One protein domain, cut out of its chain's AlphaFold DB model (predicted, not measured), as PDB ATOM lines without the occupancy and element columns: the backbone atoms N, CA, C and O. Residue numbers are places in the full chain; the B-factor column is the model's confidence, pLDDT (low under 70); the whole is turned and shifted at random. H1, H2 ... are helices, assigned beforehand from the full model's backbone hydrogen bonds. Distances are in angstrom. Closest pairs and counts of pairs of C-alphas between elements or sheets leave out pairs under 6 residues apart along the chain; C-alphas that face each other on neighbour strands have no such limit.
ATOM      1  N   ALA A  62      10.985  47.018 -50.425       91.88
ATOM      2  CA  ALA A  62      11.902  47.014 -51.568       91.88
ATOM      3  C   ALA A  62      12.354  48.438 -51.945       91.88
ATOM      4  O   ALA A  62      13.527  48.671 -52.249       91.88
ATOM      5  N   GLY A  63      11.448  49.417 -51.881       91.69
ATOM      6  CA  GLY A  63      11.785  50.833 -52.040       91.69
ATOM      7  C   GLY A  63      12.809  51.305 -51.014       91.69
ATOM      8  O   GLY A  63      13.840  51.857 -51.395       91.69
ATOM      9  N   LEU A  64      12.577  51.010 -49.733       93.00
ATOM     10  CA  LEU A  64      13.472  51.387 -48.635       93.00
ATOM     11  C   LEU A  64      14.871  50.779 -48.790       93.00
ATOM     12  O   LEU A  64      15.876  51.467 -48.610       93.00
ATOM     13  N   ILE A  65      14.953  49.498 -49.163       93.56
ATOM     14  CA  ILE A  65      16.227  48.813 -49.422       93.56
ATOM     15  C   ILE A  65      16.986  49.507 -50.559       93.56
ATOM     16  O   ILE A  65      18.187  49.772 -50.441       93.56
ATOM     17  N   ARG A  66      16.304  49.840 -51.658       91.69
ATOM     18  CA  ARG A  66      16.922  50.539 -52.792       91.69
ATOM     19  C   ARG A  66      17.374  51.946 -52.426       91.69
ATOM     20  O   ARG A  66      18.462  52.347 -52.835       91.69
ATOM     21  N   GLU A  67      16.583  52.679 -51.648       92.50
ATOM     22  CA  GLU A  67      16.962  53.989 -51.111       92.50
ATOM     23  C   GLU A  67      18.220  53.875 -50.237       92.50
ATOM     24  O   GLU A  67      19.181  54.621 -50.439       92.50
ATOM     25  N   PHE A  68      18.286  52.879 -49.346       94.06
ATOM     26  CA  PHE A  68      19.470  52.611 -48.529       94.06
ATOM     27  C   PHE A  68      20.722  52.356 -49.384       94.06
ATOM     28  O   PHE A  68      21.777  52.943 -49.118       94.06
ATOM     29  N   GLN A  69      20.605  51.562 -50.453       94.00
ATOM     30  CA  GLN A  69      21.712  51.282 -51.377       94.00
ATOM     31  C   GLN A  69      22.207  52.524 -52.144       94.00
ATOM     32  O   GLN A  69      23.324  52.533 -52.665       94.00
ATOM     33  N   GLN A  70      21.423  53.601 -52.206       92.81
ATOM     34  CA  GLN A  70      21.846  54.858 -52.831       92.81
ATOM     35  C   GLN A  70      22.606  55.782 -51.871       92.81
ATOM     36  O   GLN A  70      23.279  56.713 -52.329       92.81
ATOM     37  N   THR A  71      22.550  55.526 -50.560       96.31
ATOM     38  CA  THR A  71      23.162  56.381 -49.535       96.31
ATOM     39  C   THR A  71      24.694  56.335 -49.542       96.31
ATOM     40  O   THR A  71      25.328  55.371 -49.976       96.31
ATOM     41  N   ALA A  72      25.321  57.370 -48.972       96.31
ATOM     42  CA  ALA A  72      26.768  57.388 -48.753       96.31
ATOM     43  C   ALA A  72      27.244  56.251 -47.830       96.31
ATOM     44  O   ALA A  72      28.350  55.747 -48.013       96.31
ATOM     45  N   LYS A  73      26.405  55.821 -46.872       95.88
ATOM     46  CA  LYS A  73      26.712  54.697 -45.975       95.88
ATOM     47  C   LYS A  73      26.931  53.417 -46.771       95.88
ATOM     48  O   LYS A  73      27.962  52.783 -46.596       95.88
ATOM     49  N   TRP A  74      26.026  53.101 -47.698       96.69
ATOM     50  CA  TRP A  74      26.181  51.945 -48.579       96.69
ATOM     51  C   TRP A  74      27.451  52.030 -49.425       96.69
ATOM     52  O   TRP A  74      28.209  51.067 -49.505       96.69
ATOM     53  N   ARG A  75      27.723  53.194 -50.031       95.94
ATOM     54  CA  ARG A  75      28.895  53.378 -50.908       95.94
ATOM     55  C   ARG A  75      30.217  53.099 -50.190       95.94
ATOM     56  O   ARG A  75      31.116  52.549 -50.818       95.94
ATOM     57  N   ARG A  76      30.298  53.434 -48.898       96.88
ATOM     58  CA  ARG A  76      31.473  53.227 -48.035       96.88
ATOM     59  C   ARG A  76      31.680  51.777 -47.584       96.88
ATOM     60  O   ARG A  76      32.750  51.474 -47.073       96.88
ATOM     61  N   LEU A  77      30.688  50.896 -47.737       97.00
ATOM     62  CA  LEU A  77      30.836  49.484 -47.373       97.00
ATOM     63  C   LEU A  77      31.839  48.781 -48.296       97.00
ATOM     64  O   LEU A  77      31.912  49.081 -49.492       97.00
ATOM     65  N   ALA A  78      32.556  47.798 -47.751       97.75
ATOM     66  CA  ALA A  78      33.382  46.895 -48.542       97.75
ATOM     67  C   ALA A  78      32.520  46.079 -49.522       97.75
ATOM     68  O   ALA A  78      31.352  45.784 -49.249       97.75
ATOM     69  N   GLU A  79      33.096  45.670 -50.654       96.88
ATOM     70  CA  GLU A  79      32.360  44.899 -51.665       96.88
ATOM     71  C   GLU A  79      31.869  43.542 -51.138       96.88
ATOM     72  O   GLU A  79      30.764  43.122 -51.481       96.88
ATOM     73  N   SER A  80      32.622  42.893 -50.242       97.38
ATOM     74  CA  SER A  80      32.186  41.667 -49.559       97.38
ATOM     75  C   SER A  80      30.939  41.900 -48.700       97.38
ATOM     76  O   SER A  80      29.979  41.136 -48.786       97.38
ATOM     77  N   THR A  81      30.896  42.999 -47.942       97.19
ATOM     78  CA  THR A  81      29.726  43.386 -47.140       97.19
ATOM     79  C   THR A  81      28.525  43.706 -48.023       97.19
ATOM     80  O   THR A  81      27.418  43.252 -47.745       97.19
ATOM     81  N   LYS A  82      28.731  44.440 -49.125       97.19
ATOM     82  CA  LYS A  82      27.663  44.718 -50.099       97.19
ATOM     83  C   LYS A  82      27.116  43.430 -50.708       97.19
ATOM     84  O   LYS A  82      25.907  43.320 -50.889       97.19
ATOM     85  N   ALA A  83      27.980  42.471 -51.040       96.31
ATOM     86  CA  ALA A  83      27.564  41.183 -51.585       96.31
ATOM     87  C   ALA A  83      26.682  40.414 -50.593       96.31
ATOM     88  O   ALA A  83      25.629  39.915 -50.986       96.31
ATOM     89  N   GLU A  84      27.060  40.387 -49.316       97.25
ATOM     90  CA  GLU A  84      26.274  39.711 -48.284       97.25
ATOM     91  C   GLU A  84      24.936  40.408 -48.024       97.25
ATOM     92  O   GLU A  84      23.883  39.772 -48.026       97.25
ATOM     93  N   TYR A  85      24.941  41.738 -47.924       97.06
ATOM     94  CA  TYR A  85      23.706  42.505 -47.771       97.06
ATOM     95  C   TYR A  85      22.770  42.304 -48.962       97.06
ATOM     96  O   TYR A  85      21.573  42.141 -48.761       97.06
ATOM     97  N   ARG A  86      23.284  42.241 -50.200       95.62
ATOM     98  CA  ARG A  86      22.457  41.931 -51.380       95.62
ATOM     99  C   ARG A  86      21.788  40.562 -51.272       95.62
ATOM    100  O   ARG A  86      20.628  40.452 -51.658       95.62
ATOM    101  N   ARG A  87      22.476  39.536 -50.753       95.12
ATOM    102  CA  ARG A  87      21.881  38.201 -50.551       95.12
ATOM    103  C   ARG A  87      20.725  38.261 -49.561       95.12
ATOM    104  O   ARG A  87      19.630  37.812 -49.886       95.12
ATOM    105  N   ILE A  88      20.953  38.883 -48.404       95.38
ATOM    106  CA  ILE A  88      19.925  39.065 -47.371       95.38
ATOM    107  C   ILE A  88      18.750  39.878 -47.927       95.38
ATOM    108  O   ILE A  88      17.600  39.471 -47.801       95.38
ATOM    109  N   PHE A  89      19.018  41.000 -48.591       95.44
ATOM    110  CA  PHE A  89      17.975  41.831 -49.184       95.44
ATOM    111  C   PHE A  89      17.166  41.097 -50.248       95.44
ATOM    112  O   PHE A  89      15.956  41.244 -50.255       95.44
ATOM    113  N   THR A  90      17.795  40.262 -51.079       93.31
ATOM    114  CA  THR A  90      17.070  39.454 -52.075       93.31
ATOM    115  C   THR A  90      16.060  38.525 -51.401       93.31
ATOM    116  O   THR A  90      14.925  38.431 -51.854       93.31
ATOM    117  N   PHE A  91      16.444  37.882 -50.293       93.88
ATOM    118  CA  PHE A  91      15.534  37.050 -49.502       93.88
ATOM    119  C   PHE A  91      14.338  37.855 -48.963       93.88
ATOM    120  O   PHE A  91      13.191  37.434 -49.096       93.88
ATOM    121  N   TRP A  92      14.593  39.041 -48.404       93.50
ATOM    122  CA  TRP A  92      13.538  39.915 -47.882       93.50
ATOM    123  C   TRP A  92      12.630  40.490 -48.970       93.50
ATOM    124  O   TRP A  92      11.422  40.589 -48.767       93.50
ATOM    125  N   GLU A  93      13.187  40.875 -50.116       91.31
ATOM    126  CA  GLU A  93      12.430  41.421 -51.243       91.31
ATOM    127  C   GLU A  93      11.498  40.379 -51.866       91.31
ATOM    128  O   GLU A  93      10.376  40.728 -52.231       91.31
ATOM    129  N   ASP A  94      11.925  39.118 -51.948       91.31
ATOM    130  CA  ASP A  94      11.110  38.027 -52.494       91.31
ATOM    131  C   ASP A  94       9.845  37.777 -51.659       91.31
ATOM    132  O   ASP A  94       8.750  37.631 -52.198       91.31
ATOM    133  N   GLN A  95       9.979  37.803 -50.331       90.75
ATOM    134  CA  GLN A  95       8.877  37.501 -49.413       90.75
ATOM    135  C   GLN A  95       8.037  38.734 -49.056       90.75
ATOM    136  O   GLN A  95       6.815  38.656 -48.936       90.75
ATOM    137  N   PHE A  96       8.683  39.887 -48.875       92.50
ATOM    138  CA  PHE A  96       8.075  41.073 -48.269       92.50
ATOM    139  C   PHE A  96       8.337  42.364 -49.048       92.50
ATOM    140  O   PHE A  96       8.038  43.447 -48.549       92.50
ATOM    141  N   GLY A  97       8.873  42.297 -50.269       88.62
ATOM    142  CA  GLY A  97       9.269  43.485 -51.028       88.62
ATOM    143  C   GLY A  97       8.136  44.489 -51.257       88.62
ATOM    144  O   GLY A  97       8.376  45.692 -51.207       88.62
ATOM    145  N   THR A  98       6.902  44.011 -51.436       90.69
ATOM    146  CA  THR A  98       5.699  44.840 -51.631       90.69
ATOM    147  C   THR A  98       5.055  45.319 -50.328       90.69
ATOM    148  O   THR A  98       4.064  46.048 -50.377       90.69
ATOM    149  N   CYS A  99       5.597  44.939 -49.167       91.88
ATOM    150  CA  CYS A  99       5.075  45.341 -47.864       91.88
ATOM    151  C   CYS A  99       5.229  46.862 -47.676       91.88
ATOM    152  O   CYS A  99       6.357  47.361 -47.758       91.88
ATOM    153  N   PRO A 100       4.139  47.618 -47.445       92.06
ATOM    154  CA  PRO A 100       4.209  49.063 -47.266       92.06
ATOM    155  C   PRO A 100       4.738  49.444 -45.873       92.06
ATOM    156  O   PRO A 100       4.567  48.689 -44.919       92.06
ATOM    157  N   TYR A 101       5.327  50.636 -45.719       90.25
ATOM    158  CA  TYR A 101       5.930  51.077 -44.443       90.25
ATOM    159  C   TYR A 101       5.008  50.944 -43.223       90.25
ATOM    160  O   TYR A 101       5.462  50.384 -42.227       90.25
ATOM    161  N   PRO A 102       3.725  51.360 -43.277       89.44
ATOM    162  CA  PRO A 102       2.836  51.222 -42.125       89.44
ATOM    163  C   PRO A 102       2.589  49.762 -41.726       89.44
ATOM    164  O   PRO A 102       2.322  49.478 -40.565       89.44
ATOM    165  N   ALA A 103       2.697  48.823 -42.672       90.75
ATOM    166  CA  ALA A 103       2.494  47.405 -42.401       90.75
ATOM    167  C   ALA A 103       3.714  46.739 -41.744       90.75
ATOM    168  O   ALA A 103       3.575  45.649 -41.194       90.75
ATOM    169  N   LEU A 104       4.891  47.380 -41.744       87.81
ATOM    170  CA  LEU A 104       6.075  46.864 -41.045       87.81
ATOM    171  C   LEU A 104       5.906  46.888 -39.517       87.81
ATOM    172  O   LEU A 104       6.514  46.078 -38.819       87.81
ATOM    173  N   GLU A 105       5.071  47.792 -38.999       88.56
ATOM    174  CA  GLU A 105       4.754  47.894 -37.568       88.56
ATOM    175  C   GLU A 105       3.631  46.934 -37.135       88.56
ATOM    176  O   GLU A 105       3.377  46.761 -35.939       88.56
ATOM    177  N   ASP A 106       2.964  46.277 -38.087       93.12
ATOM    178  CA  ASP A 106       1.837  45.395 -37.805       93.12
ATOM    179  C   ASP A 106       2.282  44.121 -37.058       93.12
ATOM    180  O   ASP A 106       3.312  43.495 -37.345       93.12
ATOM    181  N   LYS A 107       1.461  43.676 -36.099       90.94
ATOM    182  CA  LYS A 107       1.691  42.436 -35.343       90.94
ATOM    183  C   LYS A 107       1.746  41.207 -36.255       90.94
ATOM    184  O   LYS A 107       2.494  40.273 -35.959       90.94
ATOM    185  N   ALA A 108       0.971  41.189 -37.338       89.50
ATOM    186  CA  ALA A 108       0.966  40.122 -38.329       89.50
ATOM    187  C   ALA A 108       2.309  40.034 -39.062       89.50
ATOM    188  O   ALA A 108       2.850  38.935 -39.195       89.50
ATOM    189  N   PHE A 109       2.888  41.177 -39.449       90.06
ATOM    190  CA  PHE A 109       4.215  41.227 -40.060       90.06
ATOM    191  C   PHE A 109       5.282  40.713 -39.090       90.06
ATOM    192  O   PHE A 109       6.027  39.788 -39.414       90.06
ATOM    193  N   ARG A 110       5.286  41.210 -37.846       89.19
ATOM    194  CA  ARG A 110       6.206  40.725 -36.803       89.19
ATOM    195  C   ARG A 110       6.104  39.213 -36.596       89.19
ATOM    196  O   ARG A 110       7.124  38.540 -36.449       89.19
ATOM    197  N   ARG A 111       4.883  38.672 -36.581       91.62
ATOM    198  CA  ARG A 111       4.648  37.232 -36.439       91.62
ATOM    199  C   ARG A 111       5.174  36.446 -37.636       91.62
ATOM    200  O   ARG A 111       5.676  35.358 -37.415       91.62
ATOM    201  N   ALA A 112       5.055  36.963 -38.856       88.62
ATOM    202  CA  ALA A 112       5.566  36.304 -40.058       88.62
ATOM    203  C   ALA A 112       7.103  36.256 -40.103       88.62
ATOM    204  O   ALA A 112       7.660  35.328 -40.673       88.62
ATOM    205  N   VAL A 113       7.775  37.233 -39.488       88.81
ATOM    206  CA  VAL A 113       9.242  37.342 -39.467       88.81
ATOM    207  C   VAL A 113       9.909  36.486 -38.389       88.81
ATOM    208  O   VAL A 113      10.979  35.938 -38.624       88.81
ATOM    209  N   ILE A 114       9.330  36.429 -37.186       87.56
ATOM    210  CA  ILE A 114       9.982  35.822 -36.007       87.56
ATOM    211  C   ILE A 114       9.684  34.314 -35.877       87.56
ATOM    212  O   ILE A 114      10.338  33.632 -35.091       87.56
ATOM    213  N   LYS A 115       8.687  33.798 -36.600       65.69
ATOM    214  CA  LYS A 115       8.295  32.382 -36.546       65.69
ATOM    215  C   LYS A 115       9.237  31.489 -37.338       65.69
ATOM    216  O   LYS A 115       9.424  30.347 -36.869       65.69
TER     217      LYS A 115
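What this domain is: This is residues 62 to 115 of the 115 residues of the protein "Integrase family protein" of Roseibium sp. TrichSKD4 (UniProt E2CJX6). Picture a long, loose U: H1 runs out along one arm, the short H2 turns the corner, and the long H3 comes back the opposite way along the other arm. Past the last residues of H3, a small head made of H4 and H5 extends the shape at the end away from H2. The printed part has 54 residues with five named helices, in the order H1, H2, H3, H4, H5, and no named strand; the class is all helix. The whole is loose, with a radius of gyration of the C-alphas of 12.7 A, and elongated, spanning 34 by 20 by 15 A.

How they stand to each other: Start with H1, residues 62 to 70, and look across to H3, residues 79 to 96: they only just touch, with 3 pairs of C-alphas within 8 A. Their closest C-alphas are those of Ala 62 and Glu 93, 5.6 A apart, and H3 touches H1 with residues 89 to 96 alone. The two run opposite ways at a shallow tilt of 16 degrees. Next comes H2, residues 72 to 76, close to H1 but not clearly touching it; the closest C-alphas, of Phe 68 and Trp 74, are 6.7 A apart. H2 is also close to H3 but not clearly touching it, with the C-alphas of Trp 74 and Lys 82 closest at 7.5 A. Beyond H3, find H4, residues 101 to 104, which is apart from H3 and from H1. H5, residues 107 to 114, is close to H4 but not clearly touching it; the closest C-alphas, of Ala 103 and Phe 109, are 6.8 A apart. H3 and H5 are near each other, with 6 pairs of C-alphas within 10 A. In H1, H2, H3 and H5 every O i to N i+4 pair is within hydrogen-bond range; H4 is too short for such a pair.

Where its parts are: Find C-alpha 62 at (11.902, 47.014, -51.568); from there H1 runs 12.7 A to C-alpha 70. H2 follows from Ala 72 to Arg 76. Find C-alpha 79 at (32.360, 44.899, -51.665), where H3 begins; it runs 24.8 A to C-alpha 96. H4 goes from Tyr 101 to Leu 104, and H5 runs 10.6 A from Lys 107 to C-alpha 114 at (9.982, 35.822, -36.007).

The domain as a whole: The two C-alphas farthest apart are those of Glu 79 and Lys 107, 34.8 A. The printed part has no cut, and its four links are tight. It ends at Lys 115, the chain's last residue. Mean pLDDT of the printed part is 92.6; residue 115 alone is under 70.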